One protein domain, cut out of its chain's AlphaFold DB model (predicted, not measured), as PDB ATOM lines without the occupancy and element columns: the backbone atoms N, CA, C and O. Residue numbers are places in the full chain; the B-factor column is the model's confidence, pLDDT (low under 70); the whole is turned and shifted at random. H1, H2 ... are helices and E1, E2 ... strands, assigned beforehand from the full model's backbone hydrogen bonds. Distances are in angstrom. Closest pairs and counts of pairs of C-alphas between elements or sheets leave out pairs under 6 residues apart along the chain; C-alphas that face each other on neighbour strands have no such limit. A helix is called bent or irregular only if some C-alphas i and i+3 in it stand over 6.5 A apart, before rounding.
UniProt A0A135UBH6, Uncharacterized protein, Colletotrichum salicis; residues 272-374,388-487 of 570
ATOM      1  N   LEU A 272      -5.047  27.393 115.186       87.00
ATOM      2  CA  LEU A 272      -5.899  26.337 114.666       87.00
ATOM      3  C   LEU A 272      -7.053  26.117 115.647       87.00
ATOM      4  O   LEU A 272      -6.835  25.830 116.826       87.00
ATOM      5  N   HIS A 273      -8.284  26.243 115.163       86.00
ATOM      6  CA  HIS A 273      -9.480  25.903 115.925       86.00
ATOM      7  C   HIS A 273      -9.796  24.425 115.689       86.00
ATOM      8  O   HIS A 273     -10.349  24.062 114.652       86.00
ATOM      9  N   VAL A 274      -9.395  23.568 116.628       85.50
ATOM     10  CA  VAL A 274      -9.603  22.118 116.547       85.50
ATOM     11  C   VAL A 274     -11.001  21.794 117.059       85.50
ATOM     12  O   VAL A 274     -11.386  22.235 118.139       85.50
ATOM     13  N   TYR A 275     -11.767  21.024 116.291       82.12
ATOM     14  CA  TYR A 275     -13.156  20.660 116.597       82.12
ATOM     15  C   TYR A 275     -13.310  19.206 117.017       82.12
ATOM     16  O   TYR A 275     -14.134  18.894 117.874       82.12
ATOM     17  N   GLN A 276     -12.497  18.329 116.439       81.50
ATOM     18  CA  GLN A 276     -12.409  16.928 116.810       81.50
ATOM     19  C   GLN A 276     -10.931  16.544 116.876       81.50
ATOM     20  O   GLN A 276     -10.111  17.044 116.106       81.50
ATOM     21  N   SER A 277     -10.597  15.689 117.836       85.31
ATOM     22  CA  SER A 277      -9.269  15.108 117.998       85.31
ATOM     23  C   SER A 277      -9.450  13.613 118.196       85.31
ATOM     24  O   SER A 277     -10.130  13.190 119.133       85.31
ATOM     25  N   THR A 278      -8.870  12.827 117.298       84.69
ATOM     26  CA  THR A 278      -8.915  11.367 117.325       84.69
ATOM     27  C   THR A 278      -7.494  10.858 117.480       84.69
ATOM     28  O   THR A 278      -6.632  11.124 116.646       84.69
ATOM     29  N   TYR A 279      -7.232  10.124 118.556       85.31
ATOM     30  CA  TYR A 279      -5.956   9.445 118.736       85.31
ATOM     31  C   TYR A 279      -5.862   8.253 117.772       85.31
ATOM     32  O   TYR A 279      -6.798   7.462 117.681       85.31
ATOM     33  N   THR A 280      -4.751   8.143 117.044       85.75
ATOM     34  CA  THR A 280      -4.526   7.122 116.002       85.75
ATOM     35  C   THR A 280      -3.275   6.274 116.246       85.75
ATOM     36  O   THR A 280      -2.923   5.456 115.401       85.75
ATOM     37  N   GLY A 281      -2.592   6.476 117.377       83.56
ATOM     38  CA  GLY A 281      -1.386   5.733 117.741       83.56
ATOM     39  C   GLY A 281      -1.657   4.379 118.405       83.56
ATOM     40  O   GLY A 281      -2.777   4.057 118.789       83.56
ATOM     41  N   GLU A 282      -0.593   3.612 118.625       78.81
ATOM     42  CA  GLU A 282      -0.641   2.227 119.123       78.81
ATOM     43  C   GLU A 282      -0.961   2.113 120.625       78.81
ATOM     44  O   GLU A 282      -1.268   1.036 121.122       78.81
ATOM     45  N   GLY A 283      -0.827   3.206 121.383       74.06
ATOM     46  CA  GLY A 283      -1.188   3.273 122.814       74.06
ATOM     47  C   GLY A 283      -0.172   2.629 123.767       74.06
ATOM     48  O   GLY A 283      -0.171   2.923 124.963       74.06
ATOM     49  N   VAL A 284       0.747   1.820 123.242       78.62
ATOM     50  CA  VAL A 284       1.810   1.155 124.004       78.62
ATOM     51  C   VAL A 284       3.009   2.069 124.276       78.62
ATOM     52  O   VAL A 284       3.365   2.930 123.473       78.62
ATOM     53  N   LEU A 285       3.678   1.864 125.416       75.12
ATOM     54  CA  LEU A 285       4.890   2.606 125.781       75.12
ATOM     55  C   LEU A 285       6.027   2.337 124.785       75.12
ATOM     56  O   LEU A 285       6.550   1.227 124.723       75.12
ATOM     57  N   GLY A 286       6.444   3.380 124.063       77.00
ATOM     58  CA  GLY A 286       7.486   3.289 123.035       77.00
ATOM     59  C   GLY A 286       6.977   2.872 121.653       77.00
ATOM     60  O   GLY A 286       7.799   2.702 120.755       77.00
ATOM     61  N   GLY A 287       5.659   2.725 121.483       79.06
ATOM     62  CA  GLY A 287       5.020   2.600 120.175       79.06
ATOM     63  C   GLY A 287       4.893   3.942 119.453       79.06
ATOM     64  O   GLY A 287       5.301   4.996 119.955       79.06
ATOM     65  N   VAL A 288       4.302   3.912 118.262       83.38
ATOM     66  CA  VAL A 288       3.999   5.125 117.495       83.38
ATOM     67  C   VAL A 288       2.780   5.818 118.103       83.38
ATOM     68  O   VAL A 288       1.699   5.240 118.206       83.38
ATOM     69  N   HIS A 289       2.945   7.081 118.495       86.12
ATOM     70  CA  HIS A 289       1.867   7.931 118.996       86.12
ATOM     71  C   HIS A 289       1.512   8.988 117.947       86.12
ATOM     72  O   HIS A 289       2.358   9.806 117.579       86.12
ATOM     73  N   SER A 290       0.262   8.985 117.488       88.69
ATOM     74  CA  SER A 290      -0.247   9.897 116.462       88.69
ATOM     75  C   SER A 290      -1.672  10.360 116.765       88.69
ATOM     76  O   SER A 290      -2.390   9.746 117.561       88.69
ATOM     77  N   ALA A 291      -2.081  11.461 116.141       90.12
ATOM     78  CA  ALA A 291      -3.420  12.024 116.251       90.12
ATOM     79  C   ALA A 291      -3.892  12.600 114.908       90.12
ATOM     80  O   ALA A 291      -3.096  13.143 114.143       90.12
ATOM     81  N   ALA A 292      -5.197  12.521 114.667       88.69
ATOM     82  CA  ALA A 292      -5.896  13.236 113.610       88.69
ATOM     83  C   ALA A 292      -6.710  14.379 114.229       88.69
ATOM     84  O   ALA A 292      -7.477  14.160 115.170       88.69
ATOM     85  N   LEU A 293      -6.520  15.597 113.720       89.44
ATOM     86  CA  LEU A 293      -7.198  16.806 114.182       89.44
ATOM     87  C   LEU A 293      -8.072  17.369 113.061       89.44
ATOM     88  O   LEU A 293      -7.561  17.758 112.009       89.44
ATOM     89  N   ASP A 294      -9.371  17.493 113.309       84.69
ATOM     90  CA  ASP A 294     -10.284  18.129 112.362       84.69
ATOM     91  C   ASP A 294     -10.416  19.617 112.710       84.69
ATOM     92  O   ASP A 294     -10.856  19.993 113.804       84.69
ATOM     93  N   VAL A 295     -10.011  20.476 111.775       84.50
ATOM     94  CA  VAL A 295     -10.005  21.939 111.903       84.50
ATOM     95  C   VAL A 295     -11.059  22.514 110.963       84.50
ATOM     96  O   VAL A 295     -11.019  22.277 109.757       84.50
ATOM     97  N   LEU A 296     -11.998  23.297 111.502       72.19
ATOM     98  CA  LEU A 296     -13.028  23.973 110.709       72.19
ATOM     99  C   LEU A 296     -12.719  25.464 110.622       72.19
ATOM    100  O   LEU A 296     -12.578  26.149 111.635       72.19
ATOM    101  N   TYR A 297     -12.700  25.990 109.401       66.50
ATOM    102  CA  TYR A 297     -12.622  27.429 109.158       66.50
ATOM    103  C   TYR A 297     -14.024  28.052 109.209       66.50
ATOM    104  O   TYR A 297     -14.626  28.369 108.182       66.50
ATOM    105  N   ASP A 298     -14.568  28.206 110.417       60.91
ATOM    106  CA  ASP A 298     -15.875  28.832 110.634       60.91
ATOM    107  C   ASP A 298     -15.752  30.359 110.774       60.91
ATOM    108  O   ASP A 298     -15.576  30.908 111.864       60.91
ATOM    109  N   THR A 299     -15.903  31.068 109.652       55.88
ATOM    110  CA  THR A 299     -15.911  32.545 109.598       55.88
ATOM    111  C   THR A 299     -17.051  33.192 110.389       55.88
ATOM    112  O   THR A 299     -17.025  34.402 110.609       55.88
ATOM    113  N   LYS A 300     -18.050  32.414 110.826       55.25
ATOM    114  CA  LYS A 300     -19.193  32.867 111.628       55.25
ATOM    115  C   LYS A 300     -19.145  32.351 113.072       55.25
ATOM    116  O   LYS A 300     -20.063  32.662 113.825       55.25
ATOM    117  N   ARG A 301     -18.115  31.570 113.444       60.47
ATOM    118  CA  ARG A 301     -17.921  30.912 114.754       60.47
ATOM    119  C   ARG A 301     -19.197  30.272 115.332       60.47
ATOM    120  O   ARG A 301     -19.443  30.325 116.533       60.47
ATOM    121  N   ARG A 302     -20.025  29.670 114.473       54.66
ATOM    122  CA  ARG A 302     -21.264  28.970 114.853       54.66
ATOM    123  C   ARG A 302     -20.987  27.676 115.611       54.66
ATOM    124  O   ARG A 302     -21.834  27.235 116.380       54.66
ATOM    125  N   ARG A 303     -19.833  27.051 115.370       62.50
ATOM    126  CA  ARG A 303     -19.364  25.879 116.118       62.50
ATOM    127  C   ARG A 303     -18.288  26.287 117.128       62.50
ATOM    128  O   ARG A 303     -17.329  26.977 116.775       62.50
ATOM    129  N   GLN A 304     -18.398  25.775 118.352       67.12
ATOM    130  CA  GLN A 304     -17.384  25.874 119.407       67.12
ATOM    131  C   GLN A 304     -16.237  24.884 119.141       67.12
ATOM    132  O   GLN A 304     -16.489  23.713 118.857       67.12
ATOM    133  N   SER A 305     -14.988  25.349 119.197       78.06
ATOM    134  CA  SER A 305     -13.799  24.493 119.076       78.06
ATOM    135  C   SER A 305     -13.565  23.701 120.364       78.06
ATOM    136  O   SER A 305     -13.666  24.279 121.444       78.06
ATOM    137  N   LEU A 306     -13.169  22.430 120.241       81.50
ATOM    138  CA  LEU A 306     -12.703  21.583 121.343       81.50
ATOM    139  C   LEU A 306     -11.521  22.240 122.068       81.50
ATOM    140  O   LEU A 306     -11.550  22.387 123.285       81.50
ATOM    141  N   PHE A 307     -10.513  22.676 121.307       87.62
ATOM    142  CA  PHE A 307      -9.420  23.510 121.803       87.62
ATOM    143  C   PHE A 307      -8.842  24.397 120.696       87.62
ATOM    144  O   PHE A 307      -9.038  24.154 119.502       87.62
ATOM    145  N   ARG A 308      -8.106  25.436 121.094       90.00
ATOM    146  CA  ARG A 308      -7.308  26.271 120.184       90.00
ATOM    147  C   ARG A 308      -5.840  25.865 120.261       90.00
ATOM    148  O   ARG A 308      -5.313  25.745 121.363       90.00
ATOM    149  N   TRP A 309      -5.164  25.706 119.128       92.38
ATOM    150  CA  TRP A 309      -3.712  25.508 119.084       92.38
ATOM    151  C   TRP A 309      -3.022  26.717 118.455       92.38
ATOM    152  O   TRP A 309      -3.204  27.000 117.276       92.38
ATOM    153  N   LEU A 310      -2.220  27.429 119.246       93.12
ATOM    154  CA  LEU A 310      -1.360  28.517 118.794       93.12
ATOM    155  C   LEU A 310       0.090  28.027 118.670       93.12
ATOM    156  O   LEU A 310       0.669  27.523 119.637       93.12
ATOM    157  N   HIS A 311       0.699  28.220 117.502       93.94
ATOM    158  CA  HIS A 311       2.126  27.990 117.298       93.94
ATOM    159  C   HIS A 311       2.868  29.311 117.048       93.94
ATOM    160  O   HIS A 311       2.562  30.034 116.101       93.94
ATOM    161  N   VAL A 312       3.843  29.610 117.909       94.56
ATOM    162  CA  VAL A 312       4.724  30.783 117.841       94.56
ATOM    163  C   VAL A 312       6.100  30.333 117.355       94.56
ATOM    164  O   VAL A 312       6.846  29.685 118.090       94.56
ATOM    165  N   GLN A 313       6.448  30.673 116.118       93.56
ATOM    166  CA  GLN A 313       7.737  30.291 115.554       93.56
ATOM    167  C   GLN A 313       8.824  31.317 115.896       93.56
ATOM    168  O   GLN A 313       8.669  32.509 115.634       93.56
ATOM    169  N   GLN A 314       9.955  30.848 116.428       92.56
ATOM    170  CA  GLN A 314      11.133  31.669 116.716       92.56
ATOM    171  C   GLN A 314      12.429  30.918 116.380       92.56
ATOM    172  O   GLN A 314      12.836  30.011 117.108       92.56
ATOM    173  N   ASP A 315      13.123  31.338 115.316       88.06
ATOM    174  CA  ASP A 315      14.427  30.779 114.909       88.06
ATOM    175  C   ASP A 315      15.470  30.875 116.037       88.06
ATOM    176  O   ASP A 315      16.228  29.937 116.310       88.06
ATOM    177  N   MET A 316      15.463  32.026 116.720       91.75
ATOM    178  CA  MET A 316      16.255  32.350 117.901       91.75
ATOM    179  C   MET A 316      15.295  32.663 119.051       91.75
ATOM    180  O   MET A 316      14.812  33.785 119.167       91.75
ATOM    181  N   MET A 317      15.007  31.671 119.893       94.31
ATOM    182  CA  MET A 317      13.970  31.792 120.921       94.31
ATOM    183  C   MET A 317      14.233  32.944 121.903       94.31
ATOM    184  O   MET A 317      15.346  33.114 122.414       94.31
ATOM    185  N   ASN A 318      13.191  33.706 122.230       95.56
ATOM    186  CA  ASN A 318      13.227  34.779 123.218       95.56
ATOM    187  C   ASN A 318      11.934  34.782 124.047       95.56
ATOM    188  O   ASN A 318      10.834  34.995 123.545       95.56
ATOM    189  N   PHE A 319      12.080  34.582 125.359       96.06
ATOM    190  CA  PHE A 319      10.960  34.487 126.298       96.06
ATOM    191  C   PHE A 319      10.123  35.772 126.401       96.06
ATOM    192  O   PHE A 319       8.914  35.693 126.618       96.06
ATOM    193  N   ASP A 320      10.739  36.946 126.239       94.88
ATOM    194  CA  ASP A 320      10.018  38.225 126.254       94.88
ATOM    195  C   ASP A 320       9.208  38.423 124.963       94.88
ATOM    196  O   ASP A 320       8.049  38.823 125.019       94.88
ATOM    197  N   GLU A 321       9.778  38.076 123.805       94.31
ATOM    198  CA  GLU A 321       9.072  38.107 122.514       94.31
ATOM    199  C   GLU A 321       7.911  37.106 122.502       94.31
ATOM    200  O   GLU A 321       6.785  37.489 122.196       94.31
ATOM    201  N   PHE A 322       8.148  35.873 122.964       94.81
ATOM    202  CA  PHE A 322       7.112  34.850 123.129       94.81
ATOM    203  C   PHE A 322       5.964  35.333 124.032       94.81
ATOM    204  O   PHE A 322       4.799  35.237 123.653       94.81
ATOM    205  N   THR A 323       6.280  35.919 125.195       94.56
ATOM    206  CA  THR A 323       5.277  36.461 126.131       94.56
ATOM    207  C   THR A 323       4.448  37.590 125.506       94.56
ATOM    208  O   THR A 323       3.234  37.664 125.718       94.56
ATOM    209  N   ASN A 324       5.087  38.466 124.726       93.06
ATOM    210  CA  ASN A 324       4.416  39.574 124.045       93.06
ATOM    211  C   ASN A 324       3.517  39.093 122.899       93.06
ATOM    212  O   ASN A 324       2.457  39.672 122.673       93.06
ATOM    213  N   GLU A 325       3.926  38.049 122.180       91.94
ATOM    214  CA  GLU A 325       3.165  37.486 121.066       91.94
ATOM    215  C   GLU A 325       1.905  36.766 121.553       91.94
ATOM    216  O   GLU A 325       0.809  37.060 121.073       91.94
ATOM    217  N   ILE A 326       2.015  35.923 122.587       92.38
ATOM    218  CA  ILE A 326       0.837  35.255 123.157       92.38
ATOM    219  C   ILE A 326      -0.119  36.260 123.811       92.38
ATOM    220  O   ILE A 326      -1.326  36.152 123.626       92.38
ATOM    221  N   SER A 327       0.384  37.315 124.466       90.56
ATOM    222  CA  SER A 327      -0.468  38.382 125.022       90.56
ATOM    223  C   SER A 327      -1.296  39.136 123.965       90.56
ATOM    224  O   SER A 327      -2.247  39.817 124.327       90.56
ATOM    225  N   ARG A 328      -0.980  39.023 122.665       88.06
ATOM    226  CA  ARG A 328      -1.797  39.590 121.571       88.06
ATOM    227  C   ARG A 328      -2.872  38.634 121.044       88.06
ATOM    228  O   ARG A 328      -3.811  39.091 120.403       88.06
ATOM    229  N   ALA A 329      -2.723  37.330 121.276       85.81
ATOM    230  CA  ALA A 329      -3.607  36.276 120.764       85.81
ATOM    231  C   ALA A 329      -4.577  35.710 121.825       85.81
ATOM    232  O   ALA A 329      -5.458  34.905 121.506       85.81
ATOM    233  N   LEU A 330      -4.397  36.106 123.087       89.00
ATOM    234  CA  LEU A 330      -5.148  35.629 124.246       89.00
ATOM    235  C   LEU A 330      -6.112  36.691 124.774       89.00
ATOM    236  O   LEU A 330      -5.796  37.881 124.785       89.00
ATOM    237  N   SER A 331      -7.258  36.243 125.282       87.75
ATOM    238  CA  SER A 331      -8.200  37.089 126.023       87.75
ATOM    239  C   SER A 331      -7.619  37.558 127.363       87.75
ATOM    240  O   SER A 331      -6.673  36.970 127.889       87.75
ATOM    241  N   GLU A 332      -8.187  38.613 127.956       88.44
ATOM    242  CA  GLU A 332      -7.693  39.160 129.230       88.44
ATOM    243  C   GLU A 332      -7.719  38.137 130.378       88.44
ATOM    244  O   GLU A 332      -6.804  38.118 131.204       88.44
ATOM    245  N   SER A 333      -8.726  37.258 130.424       86.81
ATOM    246  CA  SER A 333      -8.815  36.176 131.412       86.81
ATOM    247  C   SER A 333      -7.667  35.178 131.249       86.81
ATOM    248  O   SER A 333      -6.912  34.969 132.196       86.81
ATOM    249  N   GLU A 334      -7.451  34.658 130.040       90.00
ATOM    250  CA  GLU A 334      -6.354  33.730 129.731       90.00
ATOM    251  C   GLU A 334      -4.976  34.353 130.005       90.00
ATOM    252  O   GLU A 334      -4.085  33.701 130.558       90.00
ATOM    253  N   GLN A 335      -4.801  35.638 129.682       91.94
ATOM    254  CA  GLN A 335      -3.599  36.387 130.046       91.94
ATOM    255  C   GLN A 335      -3.420  36.457 131.568       91.94
ATOM    256  O   GLN A 335      -2.303  36.284 132.055       91.94
ATOM    257  N   ASN A 336      -4.489  36.703 132.334       90.75
ATOM    258  CA  ASN A 336      -4.442  36.731 133.798       90.75
ATOM    259  C   ASN A 336      -4.040  35.367 134.385       90.75
ATOM    260  O   ASN A 336      -3.192  35.327 135.281       90.75
ATOM    261  N   ASP A 337      -4.585  34.274 133.845       90.31
ATOM    262  CA  ASP A 337      -4.285  32.899 134.257       90.31
ATOM    263  C   ASP A 337      -2.811  32.530 134.012       90.31
ATOM    264  O   ASP A 337      -2.097  32.067 134.908       90.31
ATOM    265  N   ILE A 338      -2.323  32.793 132.795       94.19
ATOM    266  CA  ILE A 338      -0.978  32.408 132.349       94.19
ATOM    267  C   ILE A 338       0.111  33.334 132.936       94.19
ATOM    268  O   ILE A 338       1.254  32.903 133.124       94.19
ATOM    269  N   ARG A 339      -0.206  34.585 133.312       94.25
ATOM    270  CA  ARG A 339       0.777  35.567 133.827       94.25
ATOM    271  C   ARG A 339       1.574  35.061 135.029       94.25
ATOM    272  O   ARG A 339       2.782  35.303 135.109       94.25
ATOM    273  N   LYS A 340       0.926  34.356 135.965       94.31
ATOM    274  CA  LYS A 340       1.617  33.782 137.132       94.31
ATOM    275  C   LYS A 340       2.587  32.679 136.704       94.31
ATOM    276  O   LYS A 340       3.744  32.708 137.122       94.31
ATOM    277  N   LEU A 341       2.141  31.772 135.831       95.62
ATOM    278  CA  LEU A 341       2.959  30.685 135.295       95.62
ATOM    279  C   LEU A 341       4.226  31.226 134.624       95.62
ATOM    280  O   LEU A 341       5.322  30.812 134.982       95.62
ATOM    281  N   LEU A 342       4.102  32.207 133.724       96.38
ATOM    282  CA  LEU A 342       5.253  32.809 133.037       96.38
ATOM    283  C   LEU A 342       6.247  33.470 134.001       96.38
ATOM    284  O   LEU A 342       7.460  33.366 133.808       96.38
ATOM    285  N   SER A 343       5.747  34.131 135.049       95.94
ATOM    286  CA  SER A 343       6.582  34.731 136.095       95.94
ATOM    287  C   SER A 343       7.381  33.667 136.855       95.94
ATOM    288  O   SER A 343       8.602  33.786 136.994       95.94
ATOM    289  N   ASP A 344       6.723  32.582 137.274       95.88
ATOM    290  CA  ASP A 344       7.366  31.464 137.971       95.88
ATOM    291  C   ASP A 344       8.333  30.689 137.053       95.88
ATOM    292  O   ASP A 344       9.428  30.324 137.489       95.88
ATOM    293  N   VAL A 345       8.006  30.513 135.767       96.75
ATOM    294  CA  VAL A 345       8.904  29.933 134.751       96.75
ATOM    295  C   VAL A 345      10.174  30.775 134.610       96.75
ATOM    296  O   VAL A 345      11.288  30.274 134.801       96.75
ATOM    297  N   ARG A 346      10.022  32.082 134.361       95.88
ATOM    298  CA  ARG A 346      11.144  33.017 134.191       95.88
ATOM    299  C   ARG A 346      12.020  33.108 135.438       95.88
ATOM    300  O   ARG A 346      13.234  33.238 135.316       95.88
ATOM    301  N   LYS A 347      11.424  33.051 136.629       95.88
ATOM    302  CA  LYS A 347      12.143  33.160 137.904       95.88
ATOM    303  C   LYS A 347      12.914  31.890 138.262       95.88
ATOM    304  O   LYS A 347      14.029  31.993 138.768       95.88
ATOM    305  N   ASN A 348      12.318  30.718 138.041       95.81
ATOM    306  CA  ASN A 348      12.828  29.460 138.591       95.81
ATOM    307  C   ASN A 348      13.602  28.608 137.564       95.81
ATOM    308  O   ASN A 348      14.493  27.864 137.969       95.81
ATOM    309  N   TYR A 349      13.310  28.734 136.261       95.94
ATOM    310  CA  TYR A 349      13.852  27.856 135.209       95.94
ATOM    311  C   TYR A 349      14.690  28.581 134.141       95.94
ATOM    312  O   TYR A 349      15.494  27.934 133.469       95.94
ATOM    313  N   SER A 350      14.580  29.909 134.001       96.12
ATOM    314  CA  SER A 350      15.472  30.683 133.122       96.12
ATOM    315  C   SER A 350      16.846  30.878 133.769       96.12
ATOM    316  O   SER A 350      17.022  31.668 134.701       96.12
ATOM    317  N   LYS A 351      17.856  30.177 133.253       94.94
ATOM    318  CA  LYS A 351      19.248  30.299 133.700       94.94
ATOM    319  C   LYS A 351      20.058  31.175 132.758       94.94
ATOM    320  O   LYS A 351      19.833  31.220 131.555       94.94
ATOM    321  N   THR A 352      21.027  31.892 133.324       95.00
ATOM    322  CA  THR A 352      21.981  32.699 132.549       95.00
ATOM    323  C   THR A 352      23.269  31.909 132.385       95.00
ATOM    324  O   THR A 352      23.896  31.543 133.378       95.00
ATOM    325  N   VAL A 353      23.671  31.660 131.142       92.31
ATOM    326  CA  VAL A 353      24.841  30.848 130.803       92.31
ATOM    327  C   VAL A 353      25.926  31.743 130.209       92.31
ATOM    328  O   VAL A 353      25.647  32.611 129.384       92.31
ATOM    329  N   ARG A 354      27.179  31.547 130.638       90.69
ATOM    330  CA  ARG A 354      28.350  32.221 130.056       90.69
ATOM    331  C   ARG A 354      28.902  31.415 128.885       90.69
ATOM    332  O   ARG A 354      29.137  30.211 129.016       90.69
ATOM    333  N   THR A 355      29.141  32.102 127.775       86.88
ATOM    334  CA  THR A 355      29.707  31.537 126.546       86.88
ATOM    335  C   THR A 355      31.242  31.481 126.611       86.88
ATOM    336  O   THR A 355      31.875  31.997 127.542       86.88
ATOM    337  N   ALA A 356      31.878  30.877 125.601       83.50
ATOM    338  CA  ALA A 356      33.331  30.952 125.431       83.50
ATOM    339  C   ALA A 356      33.827  32.403 125.244       83.50
ATOM    340  O   ALA A 356      34.840  32.786 125.826       83.50
ATOM    341  N   HIS A 357      33.057  33.232 124.529       83.19
ATOM    342  CA  HIS A 357      33.354  34.632 124.195       83.19
ATOM    343  C   HIS A 357      33.134  35.631 125.354       83.19
ATOM    344  O   HIS A 357      33.092  36.838 125.131       83.19
ATOM    345  N   ASN A 358      32.965  35.149 126.592       82.94
ATOM    346  CA  ASN A 358      32.616  35.936 127.786       82.94
ATOM    347  C   ASN A 358      31.295  36.731 127.690       82.94
ATOM    348  O   ASN A 358      30.990  37.510 128.595       82.94
ATOM    349  N   THR A 359      30.478  36.503 126.658       88.75
ATOM    350  CA  THR A 359      29.087  36.967 126.617       88.75
ATOM    351  C   THR A 359      28.202  36.081 127.499       88.75
ATOM    352  O   THR A 359      28.596  34.991 127.934       88.75
ATOM    353  N   THR A 360      26.991  36.551 127.780       92.38
ATOM    354  CA  THR A 360      25.947  35.784 128.468       92.38
ATOM    355  C   THR A 360      24.740  35.632 127.567       92.38
ATOM    356  O   THR A 360      24.381  36.594 126.897       92.38
ATOM    357  N   VAL A 361      24.092  34.474 127.623       94.62
ATOM    358  CA  VAL A 361      22.787  34.196 127.002       94.62
ATOM    359  C   VAL A 361      21.880  33.498 128.019       94.62
ATOM    360  O   VAL A 361      22.313  33.208 129.145       94.62
ATOM    361  N   LYS A 362      20.628  33.224 127.654       95.38
ATOM    362  CA  LYS A 362      19.703  32.429 128.465       95.38
ATOM    363  C   LYS A 362      19.678  30.965 128.038       95.38
ATOM    364  O   LYS A 362      20.092  30.597 126.944       95.38
ATOM    365  N   HIS A 363      19.195  30.133 128.946       94.94
ATOM    366  CA  HIS A 363      18.840  28.741 128.722       94.94
ATOM    367  C   HIS A 363      17.641  28.427 129.616       94.94
ATOM    368  O   HIS A 363      17.658  28.783 130.796       94.94
ATOM    369  N   MET A 364      16.606  27.795 129.069       96.50
ATOM    370  CA  MET A 364      15.467  27.339 129.856       96.50
ATOM    371  C   MET A 364      15.752  25.914 130.309       96.50
ATOM    372  O   MET A 364      16.068  25.071 129.476       96.50
ATOM    373  N   GLU A 365      15.658  25.612 131.599       95.06
ATOM    374  CA  GLU A 365      15.802  24.216 132.018       95.06
ATOM    375  C   GLU A 365      14.612  23.372 131.536       95.06
ATOM    376  O   GLU A 365      13.469  23.813 131.689       95.06
ATOM    377  N   PRO A 366      14.848  22.163 130.987       95.44
ATOM    378  CA  PRO A 366      13.800  21.174 130.756       95.44
ATOM    379  C   PRO A 366      13.001  20.913 132.032       95.44
ATOM    380  O   PRO A 366      13.571  20.572 133.073       95.44
ATOM    381  N   SER A 367      11.688  21.117 131.975       94.25
ATOM    382  CA  SER A 367      10.845  21.112 133.167       94.25
ATOM    383  C   SER A 367       9.364  20.908 132.867       94.25
ATOM    384  O   SER A 367       8.888  21.136 131.755       94.25
ATOM    385  N   TYR A 368       8.660  20.498 133.920       94.94
ATOM    386  CA  TYR A 368       7.210  20.472 134.049       94.94
ATOM    387  C   TYR A 368       6.837  21.383 135.224       94.94
ATOM    388  O   TYR A 368       7.450  21.281 136.294       94.94
ATOM    389  N   LEU A 369       5.856  22.264 135.037       94.94
ATOM    390  CA  LEU A 369       5.264  23.068 136.107       94.94
ATOM    391  C   LEU A 369       3.766  23.220 135.851       94.94
ATOM    392  O   LEU A 369       3.379  23.876 134.893       94.94
ATOM    393  N   GLU A 370       2.941  22.678 136.738       94.62
ATOM    394  CA  GLU A 370       1.492  22.876 136.737       94.62
ATOM    395  C   GLU A 370       1.082  23.800 137.891       94.62
ATOM    396  O   GLU A 370       1.589  23.688 139.012       94.62
ATOM    397  N   LEU A 371       0.155  24.719 137.617       92.50
ATOM    398  CA  LEU A 371      -0.467  25.599 138.599       92.50
ATOM    399  C   LEU A 371      -1.989  25.455 138.531       92.50
ATOM    400  O   LEU A 371      -2.596  25.738 137.502       92.50
ATOM    401  N   ALA A 372      -2.615  25.096 139.653       89.75
ATOM    402  CA  ALA A 372      -4.066  25.174 139.790       89.75
ATOM    403  C   ALA A 372      -4.529  26.643 139.792       89.75
ATOM    404  O   ALA A 372      -3.988  27.480 140.525       89.75
ATOM    405  N   LEU A 373      -5.546  26.940 138.986       85.69
ATOM    406  CA  LEU A 373      -6.168  28.251 138.854       85.69
ATOM    407  C   LEU A 373      -7.367  28.343 139.805       85.69
ATOM    408  O   LEU A 373      -8.254  27.491 139.804       85.69
ATOM    409  N   GLN A 374      -7.400  29.384 140.638       71.31
ATOM    410  CA  GLN A 374      -8.519  29.621 141.549       71.31
ATOM    411  C   GLN A 374      -9.594  30.451 140.847       71.31
ATOM    412  O   GLN A 374      -9.333  31.579 140.430       71.31
ATOM    413  N   ARG A 388      -9.482  23.658 137.405       83.94
ATOM    414  CA  ARG A 388      -8.833  24.465 136.380       83.94
ATOM    415  C   ARG A 388      -7.315  24.508 136.614       83.94
ATOM    416  O   ARG A 388      -6.892  24.793 137.740       83.94
ATOM    417  N   SER A 389      -6.486  24.250 135.604       91.56
ATOM    418  CA  SER A 389      -5.022  24.302 135.719       91.56
ATOM    419  C   SER A 389      -4.329  24.844 134.468       91.56
ATOM    420  O   SER A 389      -4.834  24.799 133.346       91.56
ATOM    421  N   VAL A 390      -3.137  25.402 134.678       95.12
ATOM    422  CA  VAL A 390      -2.250  25.852 133.608       95.12
ATOM    423  C   VAL A 390      -0.883  25.194 133.767       95.12
ATOM    424  O   VAL A 390      -0.273  25.238 134.838       95.12
ATOM    425  N   THR A 391      -0.408  24.564 132.698       96.50
ATOM    426  CA  THR A 391       0.799  23.735 132.683       96.50
ATOM    427  C   THR A 391       1.838  24.298 131.724       96.50
ATOM    428  O   THR A 391       1.531  24.617 130.581       96.50
ATOM    429  N   TRP A 392       3.085  24.379 132.182       97.38
ATOM    430  CA  TRP A 392       4.278  24.660 131.391       97.38
ATOM    431  C   TRP A 392       5.065  23.376 131.124       97.38
ATOM    432  O   TRP A 392       5.329  22.597 132.046       97.38
ATOM    433  N   LEU A 393       5.523  23.222 129.883       97.62
ATOM    434  CA  LEU A 393       6.457  22.186 129.449       97.62
ATOM    435  C   LEU A 393       7.653  22.832 128.743       97.62
ATOM    436  O   LEU A 393       7.480  23.632 127.828       97.62
ATOM    437  N   CYS A 394       8.872  22.437 129.110       97.38
ATOM    438  CA  CYS A 394      10.078  22.699 128.324       97.38
ATOM    439  C   CYS A 394      10.655  21.357 127.860       97.38
ATOM    440  O   CYS A 394      11.250  20.624 128.653       97.38
ATOM    441  N   ILE A 395      10.431  21.026 126.586       96.19
ATOM    442  CA  ILE A 395      10.757  19.731 125.983       96.19
ATOM    443  C   ILE A 395      12.040  19.883 125.148       96.19
ATOM    444  O   ILE A 395      12.035  20.616 124.155       96.19
ATOM    445  N   PRO A 396      13.153  19.229 125.522       95.38
ATOM    446  CA  PRO A 396      14.361  19.209 124.713       95.38
ATOM    447  C   PRO A 396      14.234  18.170 123.593       95.38
ATOM    448  O   PRO A 396      13.743  17.066 123.822       95.38
ATOM    449  N   TYR A 397      14.739  18.488 122.404       93.12
ATOM    450  CA  TYR A 397      14.825  17.546 121.287       93.12
ATOM    451  C   TYR A 397      16.157  17.676 120.549       93.12
ATOM    452  O   TYR A 397      16.796  18.733 120.555       93.12
ATOM    453  N   PHE A 398      16.588  16.585 119.920       92.00
ATOM    454  CA  PHE A 398      17.785  16.578 119.089       92.00
ATOM    455  C   PHE A 398      17.466  17.070 117.678       92.00
ATOM    456  O   PHE A 398      16.477  16.657 117.080       92.00
ATOM    457  N   SER A 399      18.335  17.914 117.132       90.00
ATOM    458  CA  SER A 399      18.323  18.325 115.724       90.00
ATOM    459  C   SER A 399      19.723  18.168 115.136       90.00
ATOM    460  O   SER A 399      20.722  18.396 115.823       90.00
ATOM    461  N   LEU A 400      19.796  17.737 113.875       88.75
ATOM    462  CA  LEU A 400      21.029  17.686 113.094       88.75
ATOM    463  C   LEU A 400      20.979  18.831 112.083       88.75
ATOM    464  O   LEU A 400      20.212  18.789 111.128       88.75
ATOM    465  N   GLU A 401      21.786  19.856 112.315       87.88
ATOM    466  CA  GLU A 401      21.756  21.116 111.567       87.88
ATOM    467  C   GLU A 401      23.169  21.692 111.429       87.88
ATOM    468  O   GLU A 401      24.108  21.202 112.072       87.88
ATOM    469  N   GLU A 402      23.319  22.721 110.593       89.38
ATOM    470  CA  GLU A 402      24.565  23.481 110.474       89.38
ATOM    471  C   GLU A 402      24.972  24.047 111.843       89.38
ATOM    472  O   GLU A 402      24.119  24.376 112.666       89.38
ATOM    473  N   TYR A 403      26.277  24.126 112.114       88.56
ATOM    474  CA  TYR A 403      26.806  24.538 113.414       88.56
ATOM    475  C   TYR A 403      26.213  25.871 113.927       88.56
ATOM    476  O   TYR A 403      26.648  26.963 113.549       88.56
ATOM    477  N   SER A 404      25.280  25.779 114.879       85.56
ATOM    478  CA  SER A 404      24.615  26.905 115.530       85.56
ATOM    479  C   SER A 404      24.769  26.779 117.059       85.56
ATOM    480  O   SER A 404      24.104  26.032 117.767       85.56
ATOM    481  N   GLY A 405      25.773  27.458 117.615       83.00
ATOM    482  CA  GLY A 405      26.102  27.296 119.036       83.00
ATOM    483  C   GLY A 405      25.297  28.197 119.975       83.00
ATOM    484  O   GLY A 405      24.717  29.203 119.570       83.00
ATOM    485  N   ILE A 406      25.539  28.017 121.277       86.56
ATOM    486  CA  ILE A 406      25.254  28.997 122.346       86.56
ATOM    487  C   ILE A 406      25.919  30.379 122.108       86.56
ATOM    488  O   ILE A 406      25.734  31.334 122.857       86.56
ATOM    489  N   GLN A 407      26.749  30.465 121.065       83.69
ATOM    490  CA  GLN A 407      27.540  31.606 120.618       83.69
ATOM    491  C   GLN A 407      26.963  32.260 119.347       83.69
ATOM    492  O   GLN A 407      27.480  33.294 118.929       83.69
ATOM    493  N   ALA A 408      25.911  31.684 118.743       85.25
ATOM    494  CA  ALA A 408      25.258  32.186 117.530       85.25
ATOM    495  C   ALA A 408      24.601  33.564 117.725       85.25
ATOM    496  O   ALA A 408      24.375  34.295 116.767       85.25
ATOM    497  N   THR A 409      24.331  33.949 118.977       85.50
ATOM    498  CA  THR A 409      23.784  35.257 119.335       85.50
ATOM    499  C   THR A 409      24.633  35.963 120.389       85.50
ATOM    500  O   THR A 409      25.284  35.344 121.234       85.50
ATOM    501  N   ARG A 410      24.605  37.297 120.349       85.00
ATOM    502  CA  ARG A 410      25.143  38.176 121.399       85.00
ATOM    503  C   ARG A 410      24.040  38.794 122.268       85.00
ATOM    504  O   ARG A 410      24.361  39.541 123.187       85.00
ATOM    505  N   ASN A 411      22.766  38.498 121.988       89.50
ATOM    506  CA  ASN A 411      21.628  38.997 122.756       89.50
ATOM    507  C   ASN A 411      21.550  38.280 124.126       89.50
ATOM    508  O   ASN A 411      21.348  37.065 124.157       89.50
ATOM    509  N   PRO A 412      21.658  38.995 125.265       89.88
ATOM    510  CA  PRO A 412      21.612  38.387 126.594       89.88
ATOM    511  C   PRO A 412      20.217  37.927 127.046       89.88
ATOM    512  O   PRO A 412      20.118  37.277 128.090       89.88
ATOM    513  N   GLY A 413      19.156  38.264 126.303       92.56
ATOM    514  CA  GLY A 413      17.794  37.755 126.500       92.56
ATOM    515  C   GLY A 413      17.456  36.512 125.667       92.56
ATOM    516  O   GLY A 413      16.474  35.840 125.973       92.56
ATOM    517  N   ALA A 414      18.263  36.183 124.654       94.38
ATOM    518  CA  ALA A 414      18.002  35.070 123.744       94.38
ATOM    519  C   ALA A 414      18.374  33.705 124.345       94.38
ATOM    520  O   ALA A 414      19.274  33.597 125.182       94.38
ATOM    521  N   TYR A 415      17.699  32.668 123.854       95.44
ATOM    522  CA  TYR A 415      17.828  31.261 124.225       95.44
ATOM    523  C   TYR A 415      18.326  30.470 123.001       95.44
ATOM    524  O   TYR A 415      17.540  29.778 122.353       95.44
ATOM    525  N   PRO A 416      19.611  30.609 122.621       94.12
ATOM    526  CA  PRO A 416      20.155  29.901 121.469       94.12
ATOM    527  C   PRO A 416      20.165  28.378 121.690       94.12
ATOM    528  O   PRO A 416      20.299  27.926 122.836       94.12
ATOM    529  N   PRO A 417      20.104  27.583 120.606       92.94
ATOM    530  CA  PRO A 417      20.367  26.150 120.673       92.94
ATOM    531  C   PRO A 417      21.757  25.872 121.261       92.94
ATOM    532  O   PRO A 417      22.689  26.676 121.163       92.94
ATOM    533  N   GLN A 418      21.897  24.712 121.895       93.44
ATOM    534  CA  GLN A 418      23.175  24.237 122.421       93.44
ATOM    535  C   GLN A 418      23.615  23.023 121.621       93.44
ATOM    536  O   GLN A 418      22.814  22.122 121.398       93.44
ATOM    537  N   THR A 419      24.888  22.928 121.248       92.56
ATOM    538  CA  THR A 419      25.414  21.646 120.755       92.56
ATOM    539  C   THR A 419      25.353  20.585 121.859       92.56
ATOM    540  O   THR A 419      25.356  20.906 123.055       92.56
ATOM    541  N   LEU A 420      25.385  19.305 121.477       90.31
ATOM    542  CA  LEU A 420      25.436  18.188 122.426       90.31
ATOM    543  C   LEU A 420      26.531  18.377 123.497       90.31
ATOM    544  O   LEU A 420      26.275  18.187 124.684       90.31
ATOM    545  N   LEU A 421      27.737  18.813 123.107       89.38
ATOM    546  CA  LEU A 421      28.837  19.049 124.051       89.38
ATOM    547  C   LEU A 421      28.702  20.365 124.834       89.38
ATOM    548  O   LEU A 421      29.141  20.417 125.983       89.38
ATOM    549  N   GLN A 422      28.085  21.411 124.270       91.94
ATOM    550  CA  GLN A 422      27.828  22.668 124.988       91.94
ATOM    551  C   GLN A 422      26.814  22.500 126.123       91.94
ATOM    552  O   GLN A 422      26.931  23.205 127.126       91.94
ATOM    553  N   SER A 423      25.887  21.540 126.015       90.81
ATOM    554  CA  SER A 423      24.949  21.204 127.099       90.81
ATOM    555  C   SER A 423      25.659  20.752 128.386       90.81
ATOM    556  O   SER A 423      25.262  21.128 129.488       90.81
ATOM    557  N   ALA A 424      26.769  20.017 128.254       88.81
ATOM    558  CA  ALA A 424      27.630  19.621 129.368       88.81
ATOM    559  C   ALA A 424      28.704  20.678 129.696       88.81
ATOM    560  O   ALA A 424      29.083  20.848 130.855       88.81
ATOM    561  N   PHE A 425      29.207  21.393 128.683       89.88
ATOM    562  CA  PHE A 425      30.328  22.327 128.794       89.88
ATOM    563  C   PHE A 425      30.078  23.609 127.977       89.88
ATOM    564  O   PHE A 425      30.588  23.759 126.870       89.88
ATOM    565  N   SER A 426      29.361  24.593 128.529       87.00
ATOM    566  CA  SER A 426      28.906  25.799 127.793       87.00
ATOM    567  C   SER A 426      29.997  26.662 127.133       87.00
ATOM    568  O   SER A 426      29.701  27.530 126.310       87.00
ATOM    569  N   ARG A 427      31.264  26.463 127.510       87.88
ATOM    570  CA  ARG A 427      32.438  27.156 126.955       87.88
ATOM    571  C   ARG A 427      33.198  26.311 125.925       87.88
ATOM    572  O   ARG A 427      34.338  26.642 125.609       87.88
ATOM    573  N   ASN A 428      32.600  25.222 125.434       88.62
ATOM    574  CA  ASN A 428      33.193  24.397 124.388       88.62
ATOM    575  C   ASN A 428      33.433  25.215 123.107       88.62
ATOM    576  O   ASN A 428      32.736  26.197 122.836       88.62
ATOM    577  N   SER A 429      34.450  24.832 122.338       86.94
ATOM    578  CA  SER A 429      34.777  25.485 121.071       86.94
ATOM    579  C   SER A 429      34.138  24.752 119.895       86.94
ATOM    580  O   SER A 429      34.056  23.523 119.904       86.94
ATOM    581  N   GLN A 430      33.814  25.497 118.832       87.75
ATOM    582  CA  GLN A 430      33.339  24.935 117.564       87.75
ATOM    583  C   GLN A 430      34.234  23.790 117.080       87.75
ATOM    584  O   GLN A 430      33.735  22.734 116.720       87.75
ATOM    585  N   LYS A 431      35.567  23.939 117.149       87.25
ATOM    586  CA  LYS A 431      36.509  22.876 116.758       87.25
ATOM    587  C   LYS A 431      36.245  21.553 117.492       87.25
ATOM    588  O   LYS A 431      36.414  20.503 116.889       87.25
ATOM    589  N   ARG A 432      35.849  21.589 118.769       87.69
ATOM    590  CA  ARG A 432      35.549  20.390 119.566       87.69
ATOM    591  C   ARG A 432      34.103  19.920 119.402       87.69
ATOM    592  O   ARG A 432      33.872  18.717 119.400       87.69
ATOM    593  N   ASP A 433      33.149  20.830 119.223       87.88
ATOM    594  CA  ASP A 433      31.775  20.488 118.829       87.88
ATOM    595  C   ASP A 433      31.742  19.739 117.487       87.88
ATOM    596  O   ASP A 433      31.089  18.706 117.364       87.88
ATOM    597  N   MET A 434      32.552  20.182 116.526       86.12
ATOM    598  CA  MET A 434      32.741  19.560 115.213       86.12
ATOM    599  C   MET A 434      33.641  18.308 115.243       86.12
ATOM    600  O   MET A 434      34.086  17.845 114.193       86.12
ATOM    601  N   LEU A 435      33.902  17.732 116.421       84.44
ATOM    602  CA  LEU A 435      34.489  16.395 116.591       84.44
ATOM    603  C   LEU A 435      33.492  15.389 117.195       84.44
ATOM    604  O   LEU A 435      33.889  14.284 117.559       84.44
ATOM    605  N   GLN A 436      32.204  15.740 117.293       78.81
ATOM    606  CA  GLN A 436      31.145  14.787 117.639       78.81
ATOM    607  C   GLN A 436      31.175  13.559 116.711       78.81
ATOM    608  O   GLN A 436      31.365  13.680 115.497       78.81
ATOM    609  N   ALA A 437      30.940  12.375 117.290       68.56
ATOM    610  CA  ALA A 437      31.028  11.079 116.609       68.56
ATOM    611  C   ALA A 437      30.149  10.978 115.350       68.56
ATOM    612  O   ALA A 437      30.436  10.213 114.439       68.56
ATOM    613  N   THR A 438      29.106  11.790 115.240       65.62
ATOM    614  CA  THR A 438      28.168  11.784 114.114       65.62
ATOM    615  C   THR A 438      28.761  12.330 112.814       65.62
ATOM    616  O   THR A 438      28.320  11.914 111.748       65.62
ATOM    617  N   ARG A 439      29.843  13.127 112.864       65.88
ATOM    618  CA  ARG A 439      30.677  13.404 111.671       65.88
ATOM    619  C   ARG A 439      31.536  12.202 111.257       65.88
ATOM    620  O   ARG A 439      31.923  12.113 110.100       65.88
ATOM    621  N   GLN A 440      31.831  11.283 112.179       62.91
ATOM    622  CA  GLN A 440      32.588  10.051 111.905       62.91
ATOM    623  C   GLN A 440      31.692   8.945 111.317       62.91
ATOM    624  O   GLN A 440      32.191   8.057 110.638       62.91
ATOM    625  N   ILE A 441      30.373   9.026 111.538       62.19
ATOM    626  CA  ILE A 441      29.360   8.086 111.017       62.19
ATOM    627  C   ILE A 441      28.983   8.392 109.547       62.19
ATOM    628  O   ILE A 441      28.361   7.571 108.886       62.19
ATOM    629  N   GLY A 442      29.382   9.546 108.996       58.41
ATOM    630  CA  GLY A 442      29.281   9.849 107.557       58.41
ATOM    631  C   GLY A 442      27.913  10.331 107.048       58.41
ATOM    632  O   GLY A 442      27.844  10.879 105.952       58.41
ATOM    633  N   ASN A 443      26.846  10.227 107.846       61.94
ATOM    634  CA  ASN A 443      25.470  10.581 107.450       61.94
ATOM    635  C   ASN A 443      25.143  12.096 107.475       61.94
ATOM    636  O   ASN A 443      23.975  12.470 107.549       61.94
ATOM    637  N   GLY A 444      26.140  12.985 107.458       62.53
ATOM    638  CA  GLY A 444      25.927  14.432 107.584       62.53
ATOM    639  C   GLY A 444      26.844  15.263 106.692       62.53
ATOM    640  O   GLY A 444      27.992  14.896 106.441       62.53
ATOM    641  N   GLY A 445      26.339  16.417 106.244       68.56
ATOM    642  CA  GLY A 445      27.143  17.432 105.561       68.56
ATOM    643  C   GLY A 445      28.324  17.899 106.421       68.56
ATOM    644  O   GLY A 445      28.294  17.800 107.649       68.56
ATOM    645  N   LYS A 446      29.379  18.417 105.776       73.19
ATOM    646  CA  LYS A 446      30.660  18.711 106.445       73.19
ATOM    647  C   LYS A 446      30.513  19.629 107.662       73.19
ATOM    648  O   LYS A 446      31.254  19.428 108.624       73.19
ATOM    649  N   ASP A 447      29.547  20.539 107.658       81.94
ATOM    650  CA  ASP A 447      29.385  21.576 108.684       81.94
ATOM    651  C   ASP A 447      28.192  21.340 109.634       81.94
ATOM    652  O   ASP A 447      27.832  22.211 110.424       81.94
ATOM    653  N   MET A 448      27.632  20.123 109.618       86.12
ATOM    654  CA  MET A 448      26.521  19.705 110.481       86.12
ATOM    655  C   MET A 448      27.007  19.138 111.829       86.12
ATOM    656  O   MET A 448      27.993  18.393 111.885       86.12
ATOM    657  N   CYS A 449      26.276  19.398 112.918       87.88
ATOM    658  CA  CYS A 449      26.431  18.682 114.193       87.88
ATOM    659  C   CYS A 449      25.103  18.536 114.953       87.88
ATOM    660  O   CYS A 449      24.094  19.130 114.569       87.88
ATOM    661  N   PHE A 450      25.086  17.751 116.041       89.81
ATOM    662  CA  PHE A 450      23.884  17.633 116.867       89.81
ATOM    663  C   PHE A 450      23.734  18.791 117.846       89.81
ATOM    664  O   PHE A 450      24.656  19.142 118.598       89.81
ATOM    665  N   HIS A 451      22.511  19.302 117.868       92.06
ATOM    666  CA  HIS A 451      22.030  20.353 118.740       92.06
ATOM    667  C   HIS A 451      20.884  19.832 119.600       92.06
ATOM    668  O   HIS A 451      20.094  18.989 119.177       92.06
ATOM    669  N   ILE A 452      20.798  20.359 120.814       94.00
ATOM    670  CA  ILE A 452      19.657  20.243 121.706       94.00
ATOM    671  C   ILE A 452      18.873  21.544 121.553       94.00
ATOM    672  O   ILE A 452      19.279  22.598 122.053       94.00
ATOM    673  N   ARG A 453      17.767  21.460 120.818       93.81
ATOM    674  CA  ARG A 453      16.766  22.521 120.710       93.81
ATOM    675  C   ARG A 453      15.694  22.330 121.776       93.81
ATOM    676  O   ARG A 453      15.668  21.320 122.481       93.81
ATOM    677  N   GLN A 454      14.845  23.338 121.930       95.19
ATOM    678  CA  GLN A 454      13.782  23.365 122.926       95.19
ATOM    679  C   GLN A 454      12.450  23.675 122.253       95.19
ATOM    680  O   GLN A 454      12.387  24.472 121.318       95.19
ATOM    681  N   LEU A 455      11.400  23.020 122.732       96.81
ATOM    682  CA  LEU A 455      10.013  23.362 122.474       96.81
ATOM    683  C   LEU A 455       9.401  23.769 123.815       96.81
ATOM    684  O   LEU A 455       9.436  23.005 124.783       96.81
ATOM    685  N   TRP A 456       8.872  24.983 123.891       97.75
ATOM    686  CA  TRP A 456       8.118  25.454 125.047       97.75
ATOM    687  C   TRP A 456       6.633  25.262 124.770       97.75
ATOM    688  O   TRP A 456       6.156  25.680 123.717       97.75
ATOM    689  N   CYS A 457       5.900  24.650 125.695       97.62
ATOM    690  CA  CYS A 457       4.454  24.496 125.575       97.62
ATOM    691  C   CYS A 457       3.749  25.072 126.802       97.62
ATOM    692  O   CYS A 457       4.235  24.933 127.927       97.62
ATOM    693  N   ILE A 458       2.586  25.679 126.578       97.06
ATOM    694  CA  ILE A 458       1.631  26.042 127.626       97.06
ATOM    695  C   ILE A 458       0.322  25.332 127.311       97.06
ATOM    696  O   ILE A 458      -0.188  25.452 126.200       97.06
ATOM    697  N   VAL A 459      -0.213  24.604 128.282       95.31
ATOM    698  CA  VAL A 459      -1.530  23.968 128.205       95.31
ATOM    699  C   VAL A 459      -2.417  24.647 129.239       95.31
ATOM    700  O   VAL A 459      -2.048  24.702 130.412       95.31
ATOM    701  N   LEU A 460      -3.544  25.208 128.807       92.00
ATOM    702  CA  LEU A 460      -4.545  25.827 129.673       92.00
ATOM    703  C   LEU A 460      -5.816  24.978 129.623       92.00
ATOM    704  O   LEU A 460      -6.566  25.003 128.637       92.00
ATOM    705  N   ASP A 461      -6.035  24.229 130.703       85.50
ATOM    706  CA  ASP A 461      -7.097  23.233 130.813       85.50
ATOM    707  C   ASP A 461      -7.090  22.278 129.602       85.50
ATOM    708  O   ASP A 461      -6.035  21.911 129.086       85.50
ATOM    709  N   ASN A 462      -8.274  21.937 129.096       83.12
ATOM    710  CA  ASN A 462      -8.461  21.261 127.814       83.12
ATOM    711  C   ASN A 462      -8.804  22.257 126.682       83.12
ATOM    712  O   ASN A 462      -9.313  21.846 125.649       83.12
ATOM    713  N   SER A 463      -8.592  23.567 126.883       84.75
ATOM    714  CA  SER A 463      -9.156  24.636 126.032       84.75
ATOM    715  C   SER A 463      -8.167  25.268 125.048       84.75
ATOM    716  O   SER A 463      -8.554  25.763 123.984       84.75
ATOM    717  N   LEU A 464      -6.880  25.268 125.396       90.25
ATOM    718  CA  LEU A 464      -5.852  26.008 124.675       90.25
ATOM    719  C   LEU A 464      -4.488  25.328 124.833       90.25
ATOM    720  O   LEU A 464      -3.999  25.116 125.944       90.25
ATOM    721  N   LEU A 465      -3.854  25.072 123.694       94.62
ATOM    722  CA  LEU A 465      -2.465  24.658 123.563       94.62
ATOM    723  C   LEU A 465      -1.678  25.798 122.911       94.62
ATOM    724  O   LEU A 465      -2.005  26.249 121.817       94.62
ATOM    725  N   ILE A 466      -0.602  26.236 123.549       96.06
ATOM    726  CA  ILE A 466       0.394  27.127 122.955       96.06
ATOM    727  C   ILE A 466       1.693  26.346 122.816       96.06
ATOM    728  O   ILE A 466       2.112  25.668 123.752       96.06
ATOM    729  N   THR A 467       2.360  26.481 121.677       96.50
ATOM    730  CA  THR A 467       3.690  25.914 121.420       96.50
ATOM    731  C   THR A 467       4.621  26.994 120.883       96.50
ATOM    732  O   THR A 467       4.183  27.856 120.126       96.50
ATOM    733  N   CYS A 468       5.895  26.961 121.266       96.69
ATOM    734  CA  CYS A 468       6.914  27.894 120.797       96.69
ATOM    735  C   CYS A 468       8.251  27.187 120.573       96.69
ATOM    736  O   CYS A 468       8.729  26.453 121.441       96.69
ATOM    737  N   GLY A 469       8.849  27.403 119.404       95.12
ATOM    738  CA  GLY A 469      10.106  26.787 118.987       95.12
ATOM    739  C   GLY A 469      10.517  27.242 117.589       95.12
ATOM    740  O   GLY A 469       9.838  28.047 116.964       95.12
ATOM    741  N   SER A 470      11.633  26.724 117.084       92.38
ATOM    742  CA  SER A 470      12.165  27.100 115.762       92.38
ATOM    743  C   SER A 470      11.608  26.295 114.587       92.38
ATOM    744  O   SER A 470      11.823  26.667 113.439       92.38
ATOM    745  N   MET A 471      10.955  25.159 114.850       92.06
ATOM    746  CA  MET A 471      10.295  24.381 113.798       92.06
ATOM    747  C   MET A 471       9.080  25.153 113.287       92.06
ATOM    748  O   MET A 471       8.337  25.695 114.095       92.06
ATOM    749  N   TYR A 472       8.866  25.162 111.972       90.81
ATOM    750  CA  TYR A 472       7.588  25.568 111.383       90.81
ATOM    751  C   TYR A 472       6.474  24.620 111.863       90.81
ATOM    752  O   TYR A 472       6.742  23.471 112.226       90.81
ATOM    753  N   GLU A 473       5.222  25.069 111.828       88.94
ATOM    754  CA  GLU A 473       4.060  24.298 112.294       88.94
ATOM    755  C   GLU A 473       3.927  22.941 111.575       88.94
ATOM    756  O   GLU A 473       3.602  21.929 112.190       88.94
ATOM    757  N   GLU A 474       4.233  22.899 110.279       89.25
ATOM    758  CA  GLU A 474       4.271  21.692 109.444       89.25
ATOM    759  C   GLU A 474       5.314  20.689 109.962       89.25
ATOM    760  O   GLU A 474       5.040  19.498 110.076       89.25
ATOM    761  N   ALA A 475       6.503  21.178 110.322       90.31
ATOM    762  CA  ALA A 475       7.603  20.354 110.818       90.31
ATOM    763  C   ALA A 475       7.386  19.897 112.271       90.31
ATOM    764  O   ALA A 475       7.809  18.803 112.634       90.31
ATOM    765  N   LEU A 476       6.709  20.708 113.093       90.50
ATOM    766  CA  LEU A 476       6.308  20.337 114.453       90.50
ATOM    767  C   LEU A 476       5.223  19.246 114.453       90.50
ATOM    768  O   LEU A 476       5.235  18.385 115.329       90.50
ATOM    769  N   ARG A 477       4.302  19.278 113.481       90.31
ATOM    770  CA  ARG A 477       3.311  18.213 113.246       90.31
ATOM    771  C   ARG A 477       3.950  16.933 112.716       90.31
ATOM    772  O   ARG A 477       3.587  15.844 113.154       90.31
ATOM    773  N   GLY A 478       4.887  17.077 111.776       88.62
ATOM    774  CA  GLY A 478       5.516  15.958 111.085       88.62
ATOM    775  C   GLY A 478       4.477  15.010 110.480       88.62
ATOM    776  O   GLY A 478       3.442  15.436 109.976       88.62
ATOM    777  N   GLU A 479       4.751  13.712 110.570       87.19
ATOM    778  CA  GLU A 479       3.841  12.646 110.125       87.19
ATOM    779  C   GLU A 479       2.905  12.155 111.249       87.19
ATOM    780  O   GLU A 479       1.997  11.368 110.996       87.19
ATOM    781  N   THR A 480       3.101  12.607 112.496       87.38
ATOM    782  CA  THR A 480       2.353  12.113 113.667       87.38
ATOM    783  C   THR A 480       1.068  12.888 113.949       87.38
ATOM    784  O   THR A 480       0.165  12.334 114.574       87.38
ATOM    785  N   VAL A 481       0.952  14.142 113.501       89.69
ATOM    786  CA  VAL A 481      -0.266  14.953 113.661       89.69
ATOM    787  C   VAL A 481      -0.848  15.302 112.295       89.69
ATOM    788  O   VAL A 481      -0.427  16.265 111.650       89.69
ATOM    789  N   THR A 482      -1.848  14.539 111.860       88.62
ATOM    790  CA  THR A 482      -2.590  14.840 110.634       88.62
ATOM    791  C   THR A 482      -3.642  15.913 110.910       88.62
ATOM    792  O   THR A 482      -4.296  15.908 111.953       88.62
ATOM    793  N   ILE A 483      -3.798  16.866 109.986       85.56
ATOM    794  CA  ILE A 483      -4.842  17.896 110.064       85.56
ATOM    795  C   ILE A 483      -5.769  17.767 108.864       85.56
ATOM    796  O   ILE A 483      -5.339  17.962 107.726       85.56
ATOM    797  N   THR A 484      -7.046  17.504 109.132       83.00
ATOM    798  CA  THR A 484      -8.113  17.552 108.130       83.00
ATOM    799  C   THR A 484      -8.782  18.918 108.202       83.00
ATOM    800  O   THR A 484      -9.396  19.267 109.209       83.00
ATOM    801  N   SER A 485      -8.685  19.714 107.137       76.88
ATOM    802  CA  SER A 485      -9.446  20.961 107.031       76.88
ATOM    803  C   SER A 485     -10.765  20.714 106.302       76.88
ATOM    804  O   SER A 485     -10.796  20.717 105.068       76.88
ATOM    805  N   GLU A 486     -11.862  20.521 107.034       64.25
ATOM    806  CA  GLU A 486     -13.187  20.516 106.409       64.25
ATOM    807  C   GLU A 486     -13.739  21.953 106.307       64.25
ATOM    808  O   GLU A 486     -13.684  22.721 107.275       64.25
ATOM    809  N   PRO A 487     -14.313  22.360 105.156       59.97
ATOM    810  CA  PRO A 487     -15.118  23.572 105.110       59.97
ATOM    811  C   PRO A 487     -16.340  23.376 106.013       59.97
ATOM    812  O   PRO A 487     -16.926  22.294 106.035       59.97
TER     813      PRO A 487
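This is residues 272 to 374 and 388 to 487 of the 570 residues of an uncharacterized protein of Colletotrichum salicis (UniProt A0A135UBH6). One twisted sheet of eight strands makes the core, with H1 and H2 side by side over one face, H2 over E6 and E7 and H1 over E9 and E3. The long strands E7 and E8 run past this body to one end, where the short helices H3 and H4 and long loops gather, and the small hairpin E4 and E5, which follows H2, lies toward this same end; at the other end E1, E2 and E10 turn away from the rest of the sheet. The printed part has 203 residues with five named helices and ten named strands, in the order E1 E2 E3 H1 H2 E4 E5 E6 E7 H3 H4 E8 E9 H5 E10, and its class is mixed, helices and strands. The large sheet is mixed, in the order E6, E7, E8, E9, E3, E1, E2, E10, and E4 and E5 form a second, antiparallel sheet. The whole is compact, with a radius of gyration of the C-alphas of 19.0 A, and its outline is elongated, spanning 58 by 37 by 32 A.

In the large sheet, E6 is residues 367 to 372, E7 389 to 402 at 38.9 A, E8 448 to 460 at 37.0 A, E9 464 to 469 at 17.0 A, E3 307 to 313 at 19.5 A, E1 272 to 279 at 17.4 A, E2 291 to 296 and E10 481 to 486. C-alpha 272 is at (-5.899, 26.337, 114.666), C-alpha 402 at (24.565, 23.481, 110.474) and C-alpha 486 at (-13.187, 20.516, 106.409). E7 bends by 53 degrees at residue 399, and E1 bends by 78 degrees at residue 275. H1 is residues 319 to 329, 15.7 A long, and H2 is residues 332 to 348, 24.6 A long, with a kink of 29 degrees near residue 339. H2 is irregular, but only just: C-alphas 337 and 340 are 6.6 A apart. E4 is residues 350 to 354, E5 360 to 364, H3 420 to 424, H4 430 to 433 and H5 473 to 477.

E7 and E8 are antiparallel, with N 395 and O 455 2.9 A apart. E6, an edge strand, is antiparallel to E7, with N 371 and O 390 at 2.9 A. The hairpin E8 and E9 has N 458 and O 466 at 2.9 A. E9 and E3 are parallel, with N 310 and O 465 at 2.8 A. E1 pairs in a staggered way, with E3 over residues 272 to 274, N 272 and O 309 at 2.8 A, and with E2 over residues 274 to 279, N 278 and O 292 at 2.9 A. E2 and the edge strand E10 are parallel, with N 293 and O 482 at 2.9 A. H1 and H2 make two layers with the sheet, helices on one face, at heights of 9.9 A and 9.5 A. They are close but not clearly touching, at a shallow tilt of 9 degrees, opposite ways; their closest C-alphas, of Ser 327 and Gln 335, are 6.2 A apart. The closest C-alphas of H2 and E7, Ile 338 and Val 390, are 6.8 A apart. The hairpin E4 and E5 has N 351 and O 363 at 2.8 A, and E5 runs on into E6 at 60 degrees. H3 is on the opposite face from H1 and H2, and the closest C-alphas of H3 and E8, Leu 420 and His 451, are 5.5 A apart. H3 and H4 only just touch, with 3 pairs of C-alphas within 8 A, the closest Leu 421 and Asp 433 at 6.2 A; H4 only grazes the sheet. H5 is on the sheet at a height of 5.4 A, over none of its strands. In H5 every O i to N i+4 pair is within hydrogen-bond range, against 6 of 7 in H1, 11 of 13 in H2 and 0 of 1 in H3, which has 1 of 2 O i to N i+3 pairs within range; H4 is too short for an O i to N i+4 pair.

The two C-alphas farthest apart, of Arg 302 and Lys 431, are 58.1 A apart. Residues 375 to 387 are not printed, and C-alphas 374 and 388 are 7.3 A apart across this cut, which lies in the link E6 to E7. The links E1 to E2, E7 to H3 and H4 to E8 are long. The mean pLDDT of the printed part is 87.1, and residues 297 to 304, 437 to 445 and 486 to 487 are under 70.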